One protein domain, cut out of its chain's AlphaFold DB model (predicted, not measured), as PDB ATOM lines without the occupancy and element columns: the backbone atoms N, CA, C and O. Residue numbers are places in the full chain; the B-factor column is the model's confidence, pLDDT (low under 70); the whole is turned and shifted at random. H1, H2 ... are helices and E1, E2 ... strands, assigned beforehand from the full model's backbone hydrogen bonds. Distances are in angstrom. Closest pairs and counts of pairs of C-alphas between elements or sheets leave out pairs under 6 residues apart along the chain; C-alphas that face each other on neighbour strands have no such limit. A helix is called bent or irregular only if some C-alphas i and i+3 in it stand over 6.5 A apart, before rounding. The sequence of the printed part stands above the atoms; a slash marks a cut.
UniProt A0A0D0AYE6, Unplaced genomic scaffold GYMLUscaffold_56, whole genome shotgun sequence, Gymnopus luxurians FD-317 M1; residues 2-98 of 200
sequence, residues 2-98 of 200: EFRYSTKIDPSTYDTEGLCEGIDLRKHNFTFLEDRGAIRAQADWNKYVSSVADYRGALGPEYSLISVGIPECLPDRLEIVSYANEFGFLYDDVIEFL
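This is residues 2 to 98 of the 200 residues of an uncharacterized protein of Gymnopus luxurians FD-317 M1 (UniProt A0A0D0AYE6). Two long helices, H1 and H3, cross at a slant, with a small two-strand hairpin, E1 and E2, towards the other end of the longest axis and the short helix H2 between. A long loop joins the two strands, and its residues 17 to 23 stick out. The printed part has 97 residues, with two named strands followed by three named helices, in the order E1, E2, H1, H2, H3; the sheet, E1 - E2, is antiparallel and the class is mostly helix. The whole is only just compact, close to loose, with a radius of gyration of the C-alphas of 14.8 A and spans of 41 by 31 by 19 A.

E1 is residues 6 to 8, beginning at C-alpha 6 (185.305, 198.979, 270.413), and E2 is residues 26 to 28. H1, residues 32 to 48, is 24.0 A long from first to last C-alpha. H2 is residues 65 to 69. H3, residues 75 to 95, is 30.8 A long and ends at C-alpha 95 (190.598, 209.819, 238.928); it is irregular, with C-alphas 76 and 79 7.2 A apart.

In the hairpin of E1 and E2, N 7 and O 27 are within hydrogen-bond range at 2.9 A. The closest C-alphas of E2 and H2, those of Lys 27 and Val 68, are 4.7 A apart. H2 is close to H1 but not clearly touching, the closest C-alphas, of Glu 34 and Ser 67, being 6.9 A apart. H2 is also close to H3 but not clearly touching, with the closest C-alphas, of Ile 66 and Ser 82, 6.4 A apart. H1 and H3 touch, closest at the C-alphas of Gly 37 and Tyr 83, 4.2 A apart, and run the same way at a steep tilt of 41 degrees. E1 is apart from H1 and H3. In H1 and H2 every O i to N i+4 pair is within hydrogen-bond range; in H3, 15 of 17 are.

The C-alphas farthest apart, of Glu 2 and Leu 98, are 44.8 A apart. The printed part has no cut. The links E1 to E2 and H1 to H2 are long, while E2 to H1 and H2 to H3 are tight. The mean pLDDT of the printed part is 95.7, and no printed residue is under 70.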
ATOM      1  N   GLU A   2     187.148 207.028 277.816       92.19
ATOM      2  CA  GLU A   2     186.334 205.823 278.002       92.19
ATOM      3  C   GLU A   2     185.972 205.271 276.618       92.19
ATOM      4  O   GLU A   2     185.373 205.992 275.824       92.19
ATOM      5  N   PHE A   3     186.366 204.030 276.326       97.00
ATOM      6  CA  PHE A   3     186.046 203.341 275.073       97.00
ATOM      7  C   PHE A   3     184.723 202.594 275.236       97.00
ATOM      8  O   PHE A   3     184.591 201.791 276.163       97.00
ATOM      9  N   ARG A   4     183.746 202.868 274.372       97.50
ATOM     10  CA  ARG A   4     182.372 202.356 274.489       97.50
ATOM     11  C   ARG A   4     181.968 201.466 273.324       97.50
ATOM     12  O   ARG A   4     181.126 200.588 273.510       97.50
ATOM     13  N   TYR A   5     182.552 201.676 272.146       98.31
ATOM     14  CA  TYR A   5     182.087 201.033 270.916       98.31
ATOM     15  C   TYR A   5     183.082 200.045 270.315       98.31
ATOM     16  O   TYR A   5     182.702 199.296 269.418       98.31
ATOM     17  N   SER A   6     184.302 199.952 270.854       98.56
ATOM     18  CA  SER A   6     185.305 198.979 270.413       98.56
ATOM     19  C   SER A   6     185.829 198.051 271.499       98.56
ATOM     20  O   SER A   6     185.747 198.315 272.704       98.56
ATOM     21  N   THR A   7     186.487 196.990 271.040       98.38
ATOM     22  CA  THR A   7     187.282 196.075 271.857       98.38
ATOM     23  C   THR A   7     188.751 196.150 271.443       98.38
ATOM     24  O   THR A   7     189.065 196.281 270.260       98.38
ATOM     25  N   LYS A   8     189.658 196.093 272.425       98.19
ATOM     26  CA  LYS A   8     191.103 195.981 272.179       98.19
ATOM     27  C   LYS A   8     191.423 194.587 271.641       98.19
ATOM     28  O   LYS A   8     190.972 193.602 272.219       98.19
ATOM     29  N   ILE A   9     192.201 194.525 270.567       98.38
ATOM     30  CA  ILE A   9     192.679 193.274 269.979       98.38
ATOM     31  C   ILE A   9     193.941 192.815 270.714       98.38
ATOM     32  O   ILE A   9     194.733 193.636 271.182       98.38
ATOM     33  N   ASP A  10     194.102 191.501 270.865       97.69
ATOM     34  CA  ASP A  10     195.296 190.907 271.460       97.69
ATOM     35  C   ASP A  10     196.509 191.147 270.535       97.69
ATOM     36  O   ASP A  10     196.488 190.692 269.394       97.69
ATOM     37  N   PRO A  11     197.575 191.836 270.994       97.06
ATOM     38  CA  PRO A  11     198.772 192.085 270.188       97.06
ATOM     39  C   PRO A  11     199.459 190.825 269.650       97.06
ATOM     40  O   PRO A  11     200.277 190.926 268.745       97.06
ATOM     41  N   SER A  12     199.165 189.642 270.198       97.31
ATOM     42  CA  SER A  12     199.718 188.375 269.705       97.31
ATOM     43  C   SER A  12     199.038 187.850 268.432       97.31
ATOM     44  O   SER A  12     199.541 186.898 267.834       97.31
ATOM     45  N   THR A  13     197.918 188.449 268.004       97.31
ATOM     46  CA  THR A  13     197.128 187.979 266.852       97.31
ATOM     47  C   THR A  13     197.364 188.769 265.566       97.31
ATOM     48  O   THR A  13     196.740 188.456 264.557       97.31
ATOM     49  N   TYR A  14     198.230 189.786 265.575       96.94
ATOM     50  CA  TYR A  14     198.554 190.592 264.397       96.94
ATOM     51  C   TYR A  14     200.024 191.026 264.398       96.94
ATOM     52  O   TYR A  14     200.673 191.049 265.442       96.94
ATOM     53  N   ASP A  15     200.546 191.369 263.220       97.31
ATOM     54  CA  ASP A  15     201.894 191.916 263.047       97.31
ATOM     55  C   ASP A  15     201.811 193.429 262.808       97.31
ATOM     56  O   ASP A  15     200.960 193.902 262.054       97.31
ATOM     57  N   THR A  16     202.667 194.191 263.483       97.00
ATOM     58  CA  THR A  16     202.755 195.651 263.341       97.00
ATOM     59  C   THR A  16     203.938 196.096 262.498       97.00
ATOM     60  O   THR A  16     204.031 197.283 262.186       97.00
ATOM     61  N   GLU A  17     204.883 195.194 262.214       97.81
ATOM     62  CA  GLU A  17     206.167 195.497 261.573       97.81
ATOM     63  C   GLU A  17     206.961 196.634 262.264       97.81
ATOM     64  O   GLU A  17     207.856 197.236 261.674       97.81
ATOM     65  N   GLY A  18     206.643 196.956 263.527       96.81
ATOM     66  CA  GLY A  18     207.231 198.085 264.259       96.81
ATOM     67  C   GLY A  18     206.722 199.473 263.836       96.81
ATOM     68  O   GLY A  18     207.310 200.480 264.224       96.81
ATOM     69  N   LEU A  19     205.634 199.564 263.060       97.31
ATOM     70  CA  LEU A  19     205.143 200.827 262.483       97.31
ATOM     71  C   LEU A  19     204.161 201.606 263.379       97.31
ATOM     72  O   LEU A  19     203.811 202.743 263.064       97.31
ATOM     73  N   CYS A  20     203.710 201.024 264.495       96.50
ATOM     74  CA  CYS A  20     202.719 201.635 265.393       96.50
ATOM     75  C   CYS A  20     202.971 201.344 266.887       96.50
ATOM     76  O   CYS A  20     202.035 201.159 267.668       96.50
ATOM     77  N   GLU A  21     204.240 201.293 267.304       96.00
ATOM     78  CA  GLU A  21     204.611 201.019 268.699       96.00
ATOM     79  C   GLU A  21     203.919 201.960 269.702       96.00
ATOM     80  O   GLU A  21     203.865 203.177 269.529       96.00
ATOM     81  N   GLY A  22     203.395 201.380 270.788       96.06
ATOM     82  CA  GLY A  22     202.712 202.121 271.852       96.06
ATOM     83  C   GLY A  22     201.250 202.481 271.564       96.06
ATOM     84  O   GLY A  22     200.612 203.094 272.421       96.06
ATOM     85  N   ILE A  23     200.703 202.088 270.408       97.25
ATOM     86  CA  ILE A  23     199.303 202.317 270.035       97.25
ATOM     87  C   ILE A  23     198.553 200.980 270.036       97.25
ATOM     88  O   ILE A  23     198.898 200.050 269.313       97.25
ATOM     89  N   ASP A  24     197.507 200.879 270.859       97.44
ATOM     90  CA  ASP A  24     196.657 199.689 270.913       97.44
ATOM     91  C   ASP A  24     195.752 199.599 269.677       97.44
ATOM     92  O   ASP A  24     195.006 200.537 269.387       97.44
ATOM     93  N   LEU A  25     195.725 198.437 269.013       98.06
ATOM     94  CA  LEU A  25     194.720 198.158 267.990       98.06
ATOM     95  C   LEU A  25     193.363 197.911 268.655       98.06
ATOM     96  O   LEU A  25     193.207 197.043 269.521       98.06
ATOM     97  N   ARG A  26     192.357 198.666 268.223       98.38
ATOM     98  CA  ARG A  26     190.960 198.478 268.616       98.38
ATOM     99  C   ARG A  26     190.116 198.209 267.383       98.38
ATOM    100  O   ARG A  26     190.375 198.767 266.325       98.38
ATOM    101  N   LYS A  27     189.097 197.370 267.540       98.62
ATOM    102  CA  LYS A  27     188.123 197.045 266.496       98.62
ATOM    103  C   LYS A  27     186.723 197.380 266.987       98.62
ATOM    104  O   LYS A  27     186.353 196.993 268.098       98.62
ATOM    105  N   HIS A  28     185.960 198.097 266.173       98.56
ATOM    106  CA  HIS A  28     184.568 198.430 266.449       98.56
ATOM    107  C   HIS A  28     183.731 197.154 266.666       98.56
ATOM    108  O   HIS A  28     183.905 196.155 265.973       98.56
ATOM    109  N   ASN A  29     182.800 197.163 267.620       98.50
ATOM    110  CA  ASN A  29     182.015 195.979 267.998       98.50
ATOM    111  C   ASN A  29     180.893 195.646 266.996       98.50
ATOM    112  O   ASN A  29     180.357 194.542 267.004       98.50
ATOM    113  N   PHE A  30     180.536 196.596 266.128       98.19
ATOM    114  CA  PHE A  30     179.462 196.474 265.133       98.19
ATOM    115  C   PHE A  30     179.995 196.517 263.690       98.19
ATOM    116  O   PHE A  30     179.463 197.247 262.860       98.19
ATOM    117  N   THR A  31     181.064 195.772 263.382       98.00
ATOM    118  CA  THR A  31     181.734 195.826 262.060       98.00
ATOM    119  C   THR A  31     180.824 195.502 260.878       98.00
ATOM    120  O   THR A  31     181.037 196.011 259.787       98.00
ATOM    121  N   PHE A  32     179.750 194.738 261.094       98.31
ATOM    122  CA  PHE A  32     178.753 194.449 260.058       98.31
ATOM    123  C   PHE A  32     178.076 195.708 259.481       98.31
ATOM    124  O   PHE A  32     177.482 195.647 258.404       98.31
ATOM    125  N   LEU A  33     178.112 196.840 260.195       98.62
ATOM    126  CA  LEU A  33     177.612 198.123 259.695       98.62
ATOM    127  C   LEU A  33     178.538 198.715 258.631       98.62
ATOM    128  O   LEU A  33     178.044 199.306 257.672       98.62
ATOM    129  N   GLU A  34     179.851 198.515 258.769       98.62
ATOM    130  CA  GLU A  34     180.813 198.886 257.734       98.62
ATOM    131  C   GLU A  34     180.633 198.017 256.494       98.62
ATOM    132  O   GLU A  34     180.498 198.560 255.399       98.62
ATOM    133  N   ASP A  35     180.520 196.696 256.672       98.44
ATOM    134  CA  ASP A  35     180.257 195.766 255.569       98.44
ATOM    135  C   ASP A  35     179.000 196.187 254.797       98.44
ATOM    136  O   ASP A  35     179.011 196.294 253.570       98.44
ATOM    137  N   ARG A  36     177.912 196.496 255.519       98.56
ATOM    138  CA  ARG A  36     176.655 196.949 254.916       98.56
ATOM    139  C   ARG A  36     176.827 198.257 254.141       98.56
ATOM    140  O   ARG A  36     176.356 198.339 253.007       98.56
ATOM    141  N   GLY A  37     177.496 199.249 254.728       98.44
ATOM    142  CA  GLY A  37     177.725 200.553 254.104       98.44
ATOM    143  C   GLY A  37     178.569 200.450 252.835       98.44
ATOM    144  O   GLY A  37     178.163 200.946 251.783       98.44
ATOM    145  N   ALA A  38     179.697 199.745 252.906       98.31
ATOM    146  CA  ALA A  38     180.606 199.566 251.779       98.31
ATOM    147  C   ALA A  38     179.974 198.739 250.646       98.31
ATOM    148  O   ALA A  38     179.970 199.170 249.495       98.31
ATOM    149  N   ILE A  39     179.336 197.600 250.951       97.94
ATOM    150  CA  ILE A  39     178.654 196.777 249.932       97.94
ATOM    151  C   ILE A  39     177.535 197.575 249.252       97.94
ATOM    152  O   ILE A  39     177.358 197.494 248.033       97.94
ATOM    153  N   ARG A  40     176.782 198.380 250.014       98.06
ATOM    154  CA  ARG A  40     175.753 199.260 249.451       98.06
ATOM    155  C   ARG A  40     176.372 200.308 248.517       98.06
ATOM    156  O   ARG A  40     175.829 200.510 247.432       98.06
ATOM    157  N   ALA A  41     177.499 200.920 248.883       98.00
ATOM    158  CA  ALA A  41     178.199 201.881 248.028       98.00
ATOM    159  C   ALA A  41     178.664 201.246 246.707       98.00
ATOM    160  O   ALA A  41     178.414 201.802 245.639       98.00
ATOM    161  N   GLN A  42     179.243 200.042 246.759       97.25
ATOM    162  CA  GLN A  42     179.633 199.280 245.567       97.25
ATOM    163  C   GLN A  42     178.423 198.919 244.687       97.25
ATOM    164  O   GLN A  42     178.501 198.965 243.457       97.25
ATOM    165  N   ALA A  43     177.284 198.563 245.290       96.44
ATOM    166  CA  ALA A  43     176.055 198.248 244.563       96.44
ATOM    167  C   ALA A  43     175.450 199.487 243.880       96.44
ATOM    168  O   ALA A  43     175.048 199.420 242.714       96.44
ATOM    169  N   ASP A  44     175.409 200.626 244.573       96.12
ATOM    170  CA  ASP A  44     174.932 201.888 244.006       96.12
ATOM    171  C   ASP A  44     175.890 202.404 242.922       96.12
ATOM    172  O   ASP A  44     175.435 202.870 241.874       96.12
ATOM    173  N   TRP A  45     177.202 202.231 243.094       95.44
ATOM    174  CA  TRP A  45     178.188 202.515 242.053       95.44
ATOM    175  C   TRP A  45     177.959 201.669 240.795       95.44
ATOM    176  O   TRP A  45     177.822 202.226 239.705       95.44
ATOM    177  N   ASN A  46     177.803 200.349 240.952       94.06
ATOM    178  CA  ASN A  46     177.449 199.421 239.872       94.06
ATOM    179  C   ASN A  46     176.186 199.846 239.114       94.06
ATOM    180  O   ASN A  46     176.092 199.710 237.894       94.06
ATOM    181  N   LYS A  47     175.192 200.344 239.849       93.12
ATOM    182  CA  LYS A  47     173.888 200.714 239.306       93.12
ATOM    183  C   LYS A  47     173.890 202.060 238.590       93.12
ATOM    184  O   LYS A  47     173.136 202.230 237.631       93.12
ATOM    185  N   TYR A  48     174.651 203.029 239.091       90.25
ATOM    186  CA  TYR A  48     174.532 204.426 238.673       90.25
ATOM    187  C   TYR A  48     175.757 204.970 237.938       90.25
ATOM    188  O   TYR A  48     175.604 205.919 237.173       90.25
ATOM    189  N   VAL A  49     176.945 204.401 238.147       89.56
ATOM    190  CA  VAL A  49     178.210 204.930 237.619       89.56
ATOM    191  C   VAL A  49     178.819 203.968 236.606       89.56
ATOM    192  O   VAL A  49     178.788 204.243 235.409       89.56
ATOM    193  N   SER A  50     179.370 202.848 237.059       89.25
ATOM    194  CA  SER A  50     180.004 201.850 236.198       89.25
ATOM    195  C   SER A  50     180.081 200.505 236.904       89.25
ATOM    196  O   SER A  50     180.043 200.433 238.129       89.25
ATOM    197  N   SER A  51     180.203 199.427 236.131       90.50
ATOM    198  CA  SER A  51     180.362 198.095 236.703       90.50
ATOM    199  C   SER A  51     181.695 197.963 237.441       90.50
ATOM    200  O   SER A  51     182.745 198.233 236.856       90.50
ATOM    201  N   VAL A  52     181.650 197.463 238.671       87.94
ATOM    202  CA  VAL A  52     182.801 197.042 239.464       87.94
ATOM    203  C   VAL A  52     182.539 195.633 239.998       87.94
ATOM    204  O   VAL A  52     181.466 195.350 240.536       87.94
ATOM    205  N   ALA A  53     183.499 194.732 239.805       84.00
ATOM    206  CA  ALA A  53     183.425 193.344 240.251       84.00
ATOM    207  C   ALA A  53     184.581 193.056 241.209       84.00
ATOM    208  O   ALA A  53     185.696 193.514 240.968       84.00
ATOM    209  N   ASP A  54     184.294 192.312 242.281       86.75
ATOM    210  CA  ASP A  54     185.264 191.921 243.313       86.75
ATOM    211  C   ASP A  54     186.089 193.101 243.851       86.75
ATOM    212  O   ASP A  54     187.305 193.003 244.031       86.75
ATOM    213  N   TYR A  55     185.413 194.231 244.083       95.06
ATOM    214  CA  TYR A  55     186.056 195.458 244.532       95.06
ATOM    215  C   TYR A  55     186.740 195.279 245.889       95.06
ATOM    216  O   TYR A  55     186.159 194.712 246.816       95.06
ATOM    217  N   ARG A  56     187.969 195.787 246.010       94.88
ATOM    218  CA  ARG A  56     188.799 195.694 247.219       94.88
ATOM    219  C   ARG A  56     189.130 197.088 247.745       94.88
ATOM    220  O   ARG A  56     190.280 197.507 247.689       94.88
ATOM    221  N   GLY A  57     188.096 197.785 248.211       95.88
ATOM    222  CA  GLY A  57     188.208 199.066 248.904       95.88
ATOM    223  C   GLY A  57     188.516 198.886 250.392       95.88
ATOM    224  O   GLY A  57     189.527 198.300 250.771       95.88
ATOM    225  N   ALA A  58     187.620 199.369 251.253       96.56
ATOM    226  CA  ALA A  58     187.818 199.416 252.702       96.56
ATOM    227  C   ALA A  58     187.668 198.062 253.414       96.56
ATOM    228  O   ALA A  58     188.100 197.916 254.559       96.56
ATOM    229  N   LEU A  59     187.014 197.085 252.779       97.88
ATOM    230  CA  LEU A  59     186.655 195.827 253.428       97.88
ATOM    231  C   LEU A  59     187.829 194.852 253.506       97.88
ATOM    232  O   LEU A  59     188.460 194.519 252.504       97.88
ATOM    233  N   GLY A  60     188.054 194.326 254.710       96.94
ATOM    234  CA  GLY A  60     188.999 193.249 254.972       96.94
ATOM    235  C   GLY A  60     188.290 192.021 255.544       96.94
ATOM    236  O   GLY A  60     187.265 192.156 256.210       96.94
ATOM    237  N   PRO A  61     188.826 190.802 255.343       95.44
ATOM    238  CA  PRO A  61     188.222 189.589 255.898       95.44
ATOM    239  C   PRO A  61     188.255 189.558 257.434       95.44
ATOM    240  O   PRO A  61     187.402 188.936 258.062       95.44
ATOM    241  N   GLU A  62     189.239 190.228 258.041       95.38
ATOM    242  CA  GLU A  62     189.412 190.298 259.495       95.38
ATOM    243  C   GLU A  62     189.354 191.738 260.020       95.38
ATOM    244  O   GLU A  62     188.714 191.995 261.044       95.38
ATOM    245  N   TYR A  63     189.964 192.682 259.300       97.75
ATOM    246  CA  TYR A  63     190.051 194.091 259.677       97.75
ATOM    247  C   TYR A  63     189.603 194.978 258.513       97.75
ATOM    248  O   TYR A  63     190.368 195.209 257.580       97.75
ATOM    249  N   SER A  64     188.363 195.463 258.572       98.19
ATOM    250  CA  SER A  64     187.872 196.513 257.673       98.19
ATOM    251  C   SER A  64     188.336 197.886 258.167       98.19
ATOM    252  O   SER A  64     188.447 198.110 259.380       98.19
ATOM    253  N   LEU A  65     188.662 198.778 257.231       97.69
ATOM    254  CA  LEU A  65     189.424 200.001 257.472       97.69
ATOM    255  C   LEU A  65     188.783 200.917 258.515       97.69
ATOM    256  O   LEU A  65     189.474 201.371 259.422       97.69
ATOM    257  N   ILE A  66     187.482 201.191 258.421       98.00
ATOM    258  CA  ILE A  66     186.806 202.123 259.332       98.00
ATOM    259  C   ILE A  66     186.650 201.498 260.717       98.00
ATOM    260  O   ILE A  66     186.852 202.172 261.725       98.00
ATOM    261  N   SER A  67     186.378 200.197 260.788       98.31
ATOM    262  CA  SER A  67     186.229 199.464 262.044       98.31
ATOM    263  C   SER A  67     187.497 199.479 262.891       98.31
ATOM    264  O   SER A  67     187.387 199.397 264.115       98.31
ATOM    265  N   VAL A  68     188.682 199.564 262.277       98.00
ATOM    266  CA  VAL A  68     189.963 199.649 263.003       98.00
ATOM    267  C   VAL A  68     190.590 201.043 263.002       98.00
ATOM    268  O   VAL A  68     191.316 201.379 263.934       98.00
ATOM    269  N   GLY A  69     190.295 201.871 262.000       96.81
ATOM    270  CA  GLY A  69     190.793 203.241 261.879       96.81
ATOM    271  C   GLY A  69     189.986 204.256 262.690       96.81
ATOM    272  O   GLY A  69     190.555 205.199 263.234       96.81
ATOM    273  N   ILE A  70     188.672 204.039 262.836       97.00
ATOM    274  CA  ILE A  70     187.756 204.872 263.630       97.00
ATOM    275  C   ILE A  70     186.947 203.971 264.588       97.00
ATOM    276  O   ILE A  70     185.717 203.902 264.528       97.00
ATOM    277  N   PRO A  71     187.616 203.250 265.509       97.75
ATOM    278  CA  PRO A  71     186.987 202.189 266.298       97.75
ATOM    279  C   PRO A  71     185.954 202.704 267.314       97.75
ATOM    280  O   PRO A  71     185.150 201.929 267.820       97.75
ATOM    281  N   GLU A  72     185.937 204.003 267.608       97.81
ATOM    282  CA  GLU A  72     184.930 204.642 268.467       97.81
ATOM    283  C   GLU A  72     183.905 205.468 267.676       97.81
ATOM    284  O   GLU A  72     183.244 206.337 268.248       97.81
ATOM    285  N   CYS A  73     183.754 205.204 266.371       97.81
ATOM    286  CA  CYS A  73     182.653 205.756 265.587       97.81
ATOM    287  C   CYS A  73     181.314 205.457 266.281       97.81
ATOM    288  O   CYS A  73     181.116 204.389 266.860       97.81
ATOM    289  N   LEU A  74     180.377 206.405 266.240       97.75
ATOM    290  CA  LEU A  74     179.048 206.164 266.786       97.75
ATOM    291  C   LEU A  74     178.334 205.094 265.936       97.75
ATOM    292  O   LEU A  74     178.309 205.227 264.709       97.75
ATOM    293  N   PRO A  75     177.727 204.050 266.536       97.94
ATOM    294  CA  PRO A  75     177.125 202.961 265.764       97.94
ATOM    295  C   PRO A  75     176.039 203.410 264.777       97.94
ATOM    296  O   PRO A  75     175.906 202.829 263.707       97.94
ATOM    297  N   ASP A  76     175.277 204.457 265.095       97.25
ATOM    298  CA  ASP A  76     174.258 205.037 264.209       97.25
ATOM    299  C   ASP A  76     174.843 205.853 263.040       97.25
ATOM    300  O   ASP A  76     174.121 206.173 262.097       97.25
ATOM    301  N   ARG A  77     176.150 206.149 263.066       97.88
ATOM    302  CA  ARG A  77     176.892 206.846 262.002       97.88
ATOM    303  C   ARG A  77     177.798 205.921 261.192       97.88
ATOM    304  O   ARG A  77     178.119 206.249 260.053       97.88
ATOM    305  N   LEU A  78     178.192 204.774 261.750       98.31
ATOM    306  CA  LEU A  78     179.207 203.901 261.157       98.31
ATOM    307  C   LEU A  78     178.875 203.489 259.716       98.31
ATOM    308  O   LEU A  78     179.733 203.569 258.848       98.31
ATOM    309  N   GLU A  79     177.626 203.118 259.431       98.50
ATOM    310  CA  GLU A  79     177.244 202.702 258.076       98.50
ATOM    311  C   GLU A  79     177.416 203.818 257.038       98.50
ATOM    312  O   GLU A  79     177.966 203.567 255.966       98.50
ATOM    313  N   ILE A  80     176.973 205.047 257.335       98.12
ATOM    314  CA  ILE A  80     177.087 206.153 256.375       98.12
ATOM    315  C   ILE A  80     178.540 206.625 256.226       98.12
ATOM    316  O   ILE A  80     178.950 206.998 255.128       98.12
ATOM    317  N   VAL A  81     179.340 206.550 257.297       97.94
ATOM    318  CA  VAL A  81     180.787 206.811 257.252       97.94
ATOM    319  C   VAL A  81     181.481 205.794 256.348       97.94
ATOM    320  O   VAL A  81     182.227 206.181 255.452       97.94
ATOM    321  N   SER A  82     181.193 204.504 256.518       98.38
ATOM    322  CA  SER A  82     181.752 203.442 255.679       98.38
ATOM    323  C   SER A  82     181.290 203.531 254.228       98.38
ATOM    324  O   SER A  82     182.102 203.362 253.324       98.38
ATOM    325  N   TYR A  83     180.020 203.869 253.991       98.44
ATOM    326  CA  TYR A  83     179.504 204.127 252.648       98.44
ATOM    327  C   TYR A  83     180.269 205.273 251.971       98.44
ATOM    328  O   TYR A  83     180.685 205.157 250.818       98.44
ATOM    329  N   ALA A  84     180.465 206.391 252.680       97.75
ATOM    330  CA  ALA A  84     181.192 207.540 252.155       97.75
ATOM    331  C   ALA A  84     182.669 207.221 251.889       97.75
ATOM    332  O   ALA A  84     183.200 207.629 250.859       97.75
ATOM    333  N   ASN A  85     183.318 206.470 252.784       98.00
ATOM    334  CA  ASN A  85     184.700 206.037 252.606       98.00
ATOM    335  C   ASN A  85     184.865 205.119 251.385       98.00
ATOM    336  O   ASN A  85     185.773 205.321 250.585       98.00
ATOM    337  N   GLU A  86     183.964 204.153 251.205       98.00
ATOM    338  CA  GLU A  86     183.999 203.253 250.049       98.00
ATOM    339  C   GLU A  86     183.763 204.006 248.732       98.00
ATOM    340  O   GLU A  86     184.430 203.739 247.734       98.00
ATOM    341  N   PHE A  87     182.866 205.002 248.730       96.44
ATOM    342  CA  PHE A  87     182.730 205.924 247.599       96.44
ATOM    343  C   PHE A  87     184.030 206.695 247.330       96.44
ATOM    344  O   PHE A  87     184.380 206.888 246.169       96.44
ATOM    345  N   GLY A  88     184.738 207.117 248.382       94.62
ATOM    346  CA  GLY A  88     186.045 207.765 248.280       94.62
ATOM    347  C   GLY A  88     187.054 206.907 247.518       94.62
ATOM    348  O   GLY A  88     187.620 207.392 246.546       94.62
ATOM    349  N   PHE A  89     187.200 205.630 247.883       96.12
ATOM    350  CA  PHE A  89     188.076 204.696 247.165       96.12
ATOM    351  C   PHE A  89     187.654 204.485 245.704       96.12
ATOM    352  O   PHE A  89     188.476 204.592 244.801       96.12
ATOM    353  N   LEU A  90     186.359 204.272 245.446       95.25
ATOM    354  CA  LEU A  90     185.852 204.106 244.078       95.25
ATOM    355  C   LEU A  90     186.092 205.351 243.210       95.25
ATOM    356  O   LEU A  90     186.304 205.246 242.001       95.25
ATOM    357  N   TYR A  91     186.010 206.539 243.813       91.69
ATOM    358  CA  TYR A  91     186.306 207.799 243.143       91.69
ATOM    359  C   TYR A  91     187.805 207.966 242.884       91.69
ATOM    360  O   TYR A  91     188.163 208.355 241.774       91.69
ATOM    361  N   ASP A  92     188.649 207.640 243.866       90.25
ATOM    362  CA  ASP A  92     190.114 207.679 243.772       90.25
ATOM    363  C   ASP A  92     190.614 206.818 242.601       90.25
ATOM    364  O   ASP A  92     191.258 207.321 241.680       90.25
ATOM    365  N   ASP A  93     190.156 205.565 242.525       90.31
ATOM    366  CA  ASP A  93     190.512 204.650 241.436       90.31
ATOM    367  C   ASP A  93     190.102 205.187 240.060       90.31
ATOM    368  O   ASP A  93     190.755 204.914 239.059       90.31
ATOM    369  N   VAL A  94     189.004 205.944 239.967       86.38
ATOM    370  CA  VAL A  94     188.593 206.562 238.702       86.38
ATOM    371  C   VAL A  94     189.523 207.700 238.316       86.38
ATOM    372  O   VAL A  94     189.889 207.790 237.144       86.38
ATOM    373  N   ILE A  95     189.838 208.603 239.248       84.12
ATOM    374  CA  ILE A  95     190.598 209.819 238.928       84.12
ATOM    375  C   ILE A  95     192.046 209.513 238.538       84.12
ATOM    376  O   ILE A  95     192.633 210.298 237.800       84.12
ATOM    377  N   GLU A  96     192.605 208.370 238.943       81.75
ATOM    378  CA  GLU A  96     193.941 207.931 238.515       81.75
ATOM    379  C   GLU A  96     194.053 207.650 237.004       81.75
ATOM    380  O   GLU A  96     195.144 207.744 236.441       81.75
ATOM    381  N   PHE A  97     192.949 207.326 236.321       82.38
ATOM    382  CA  PHE A  97     192.959 206.986 234.887       82.38
ATOM    383  C   PHE A  97     192.500 208.119 233.964       82.38
ATOM    384  O   PHE A  97     192.382 207.913 232.752       82.38
ATOM    385  N   LEU A  98     192.188 209.290 234.514       84.12
ATOM    386  CA  LEU A  98     191.672 210.429 233.762       84.12
ATOM    387  C   LEU A  98     192.778 211.433 233.452       84.12
ATOM    388  O   LEU A  98     193.776 211.522 234.159       84.12
TER     389      LEU A  98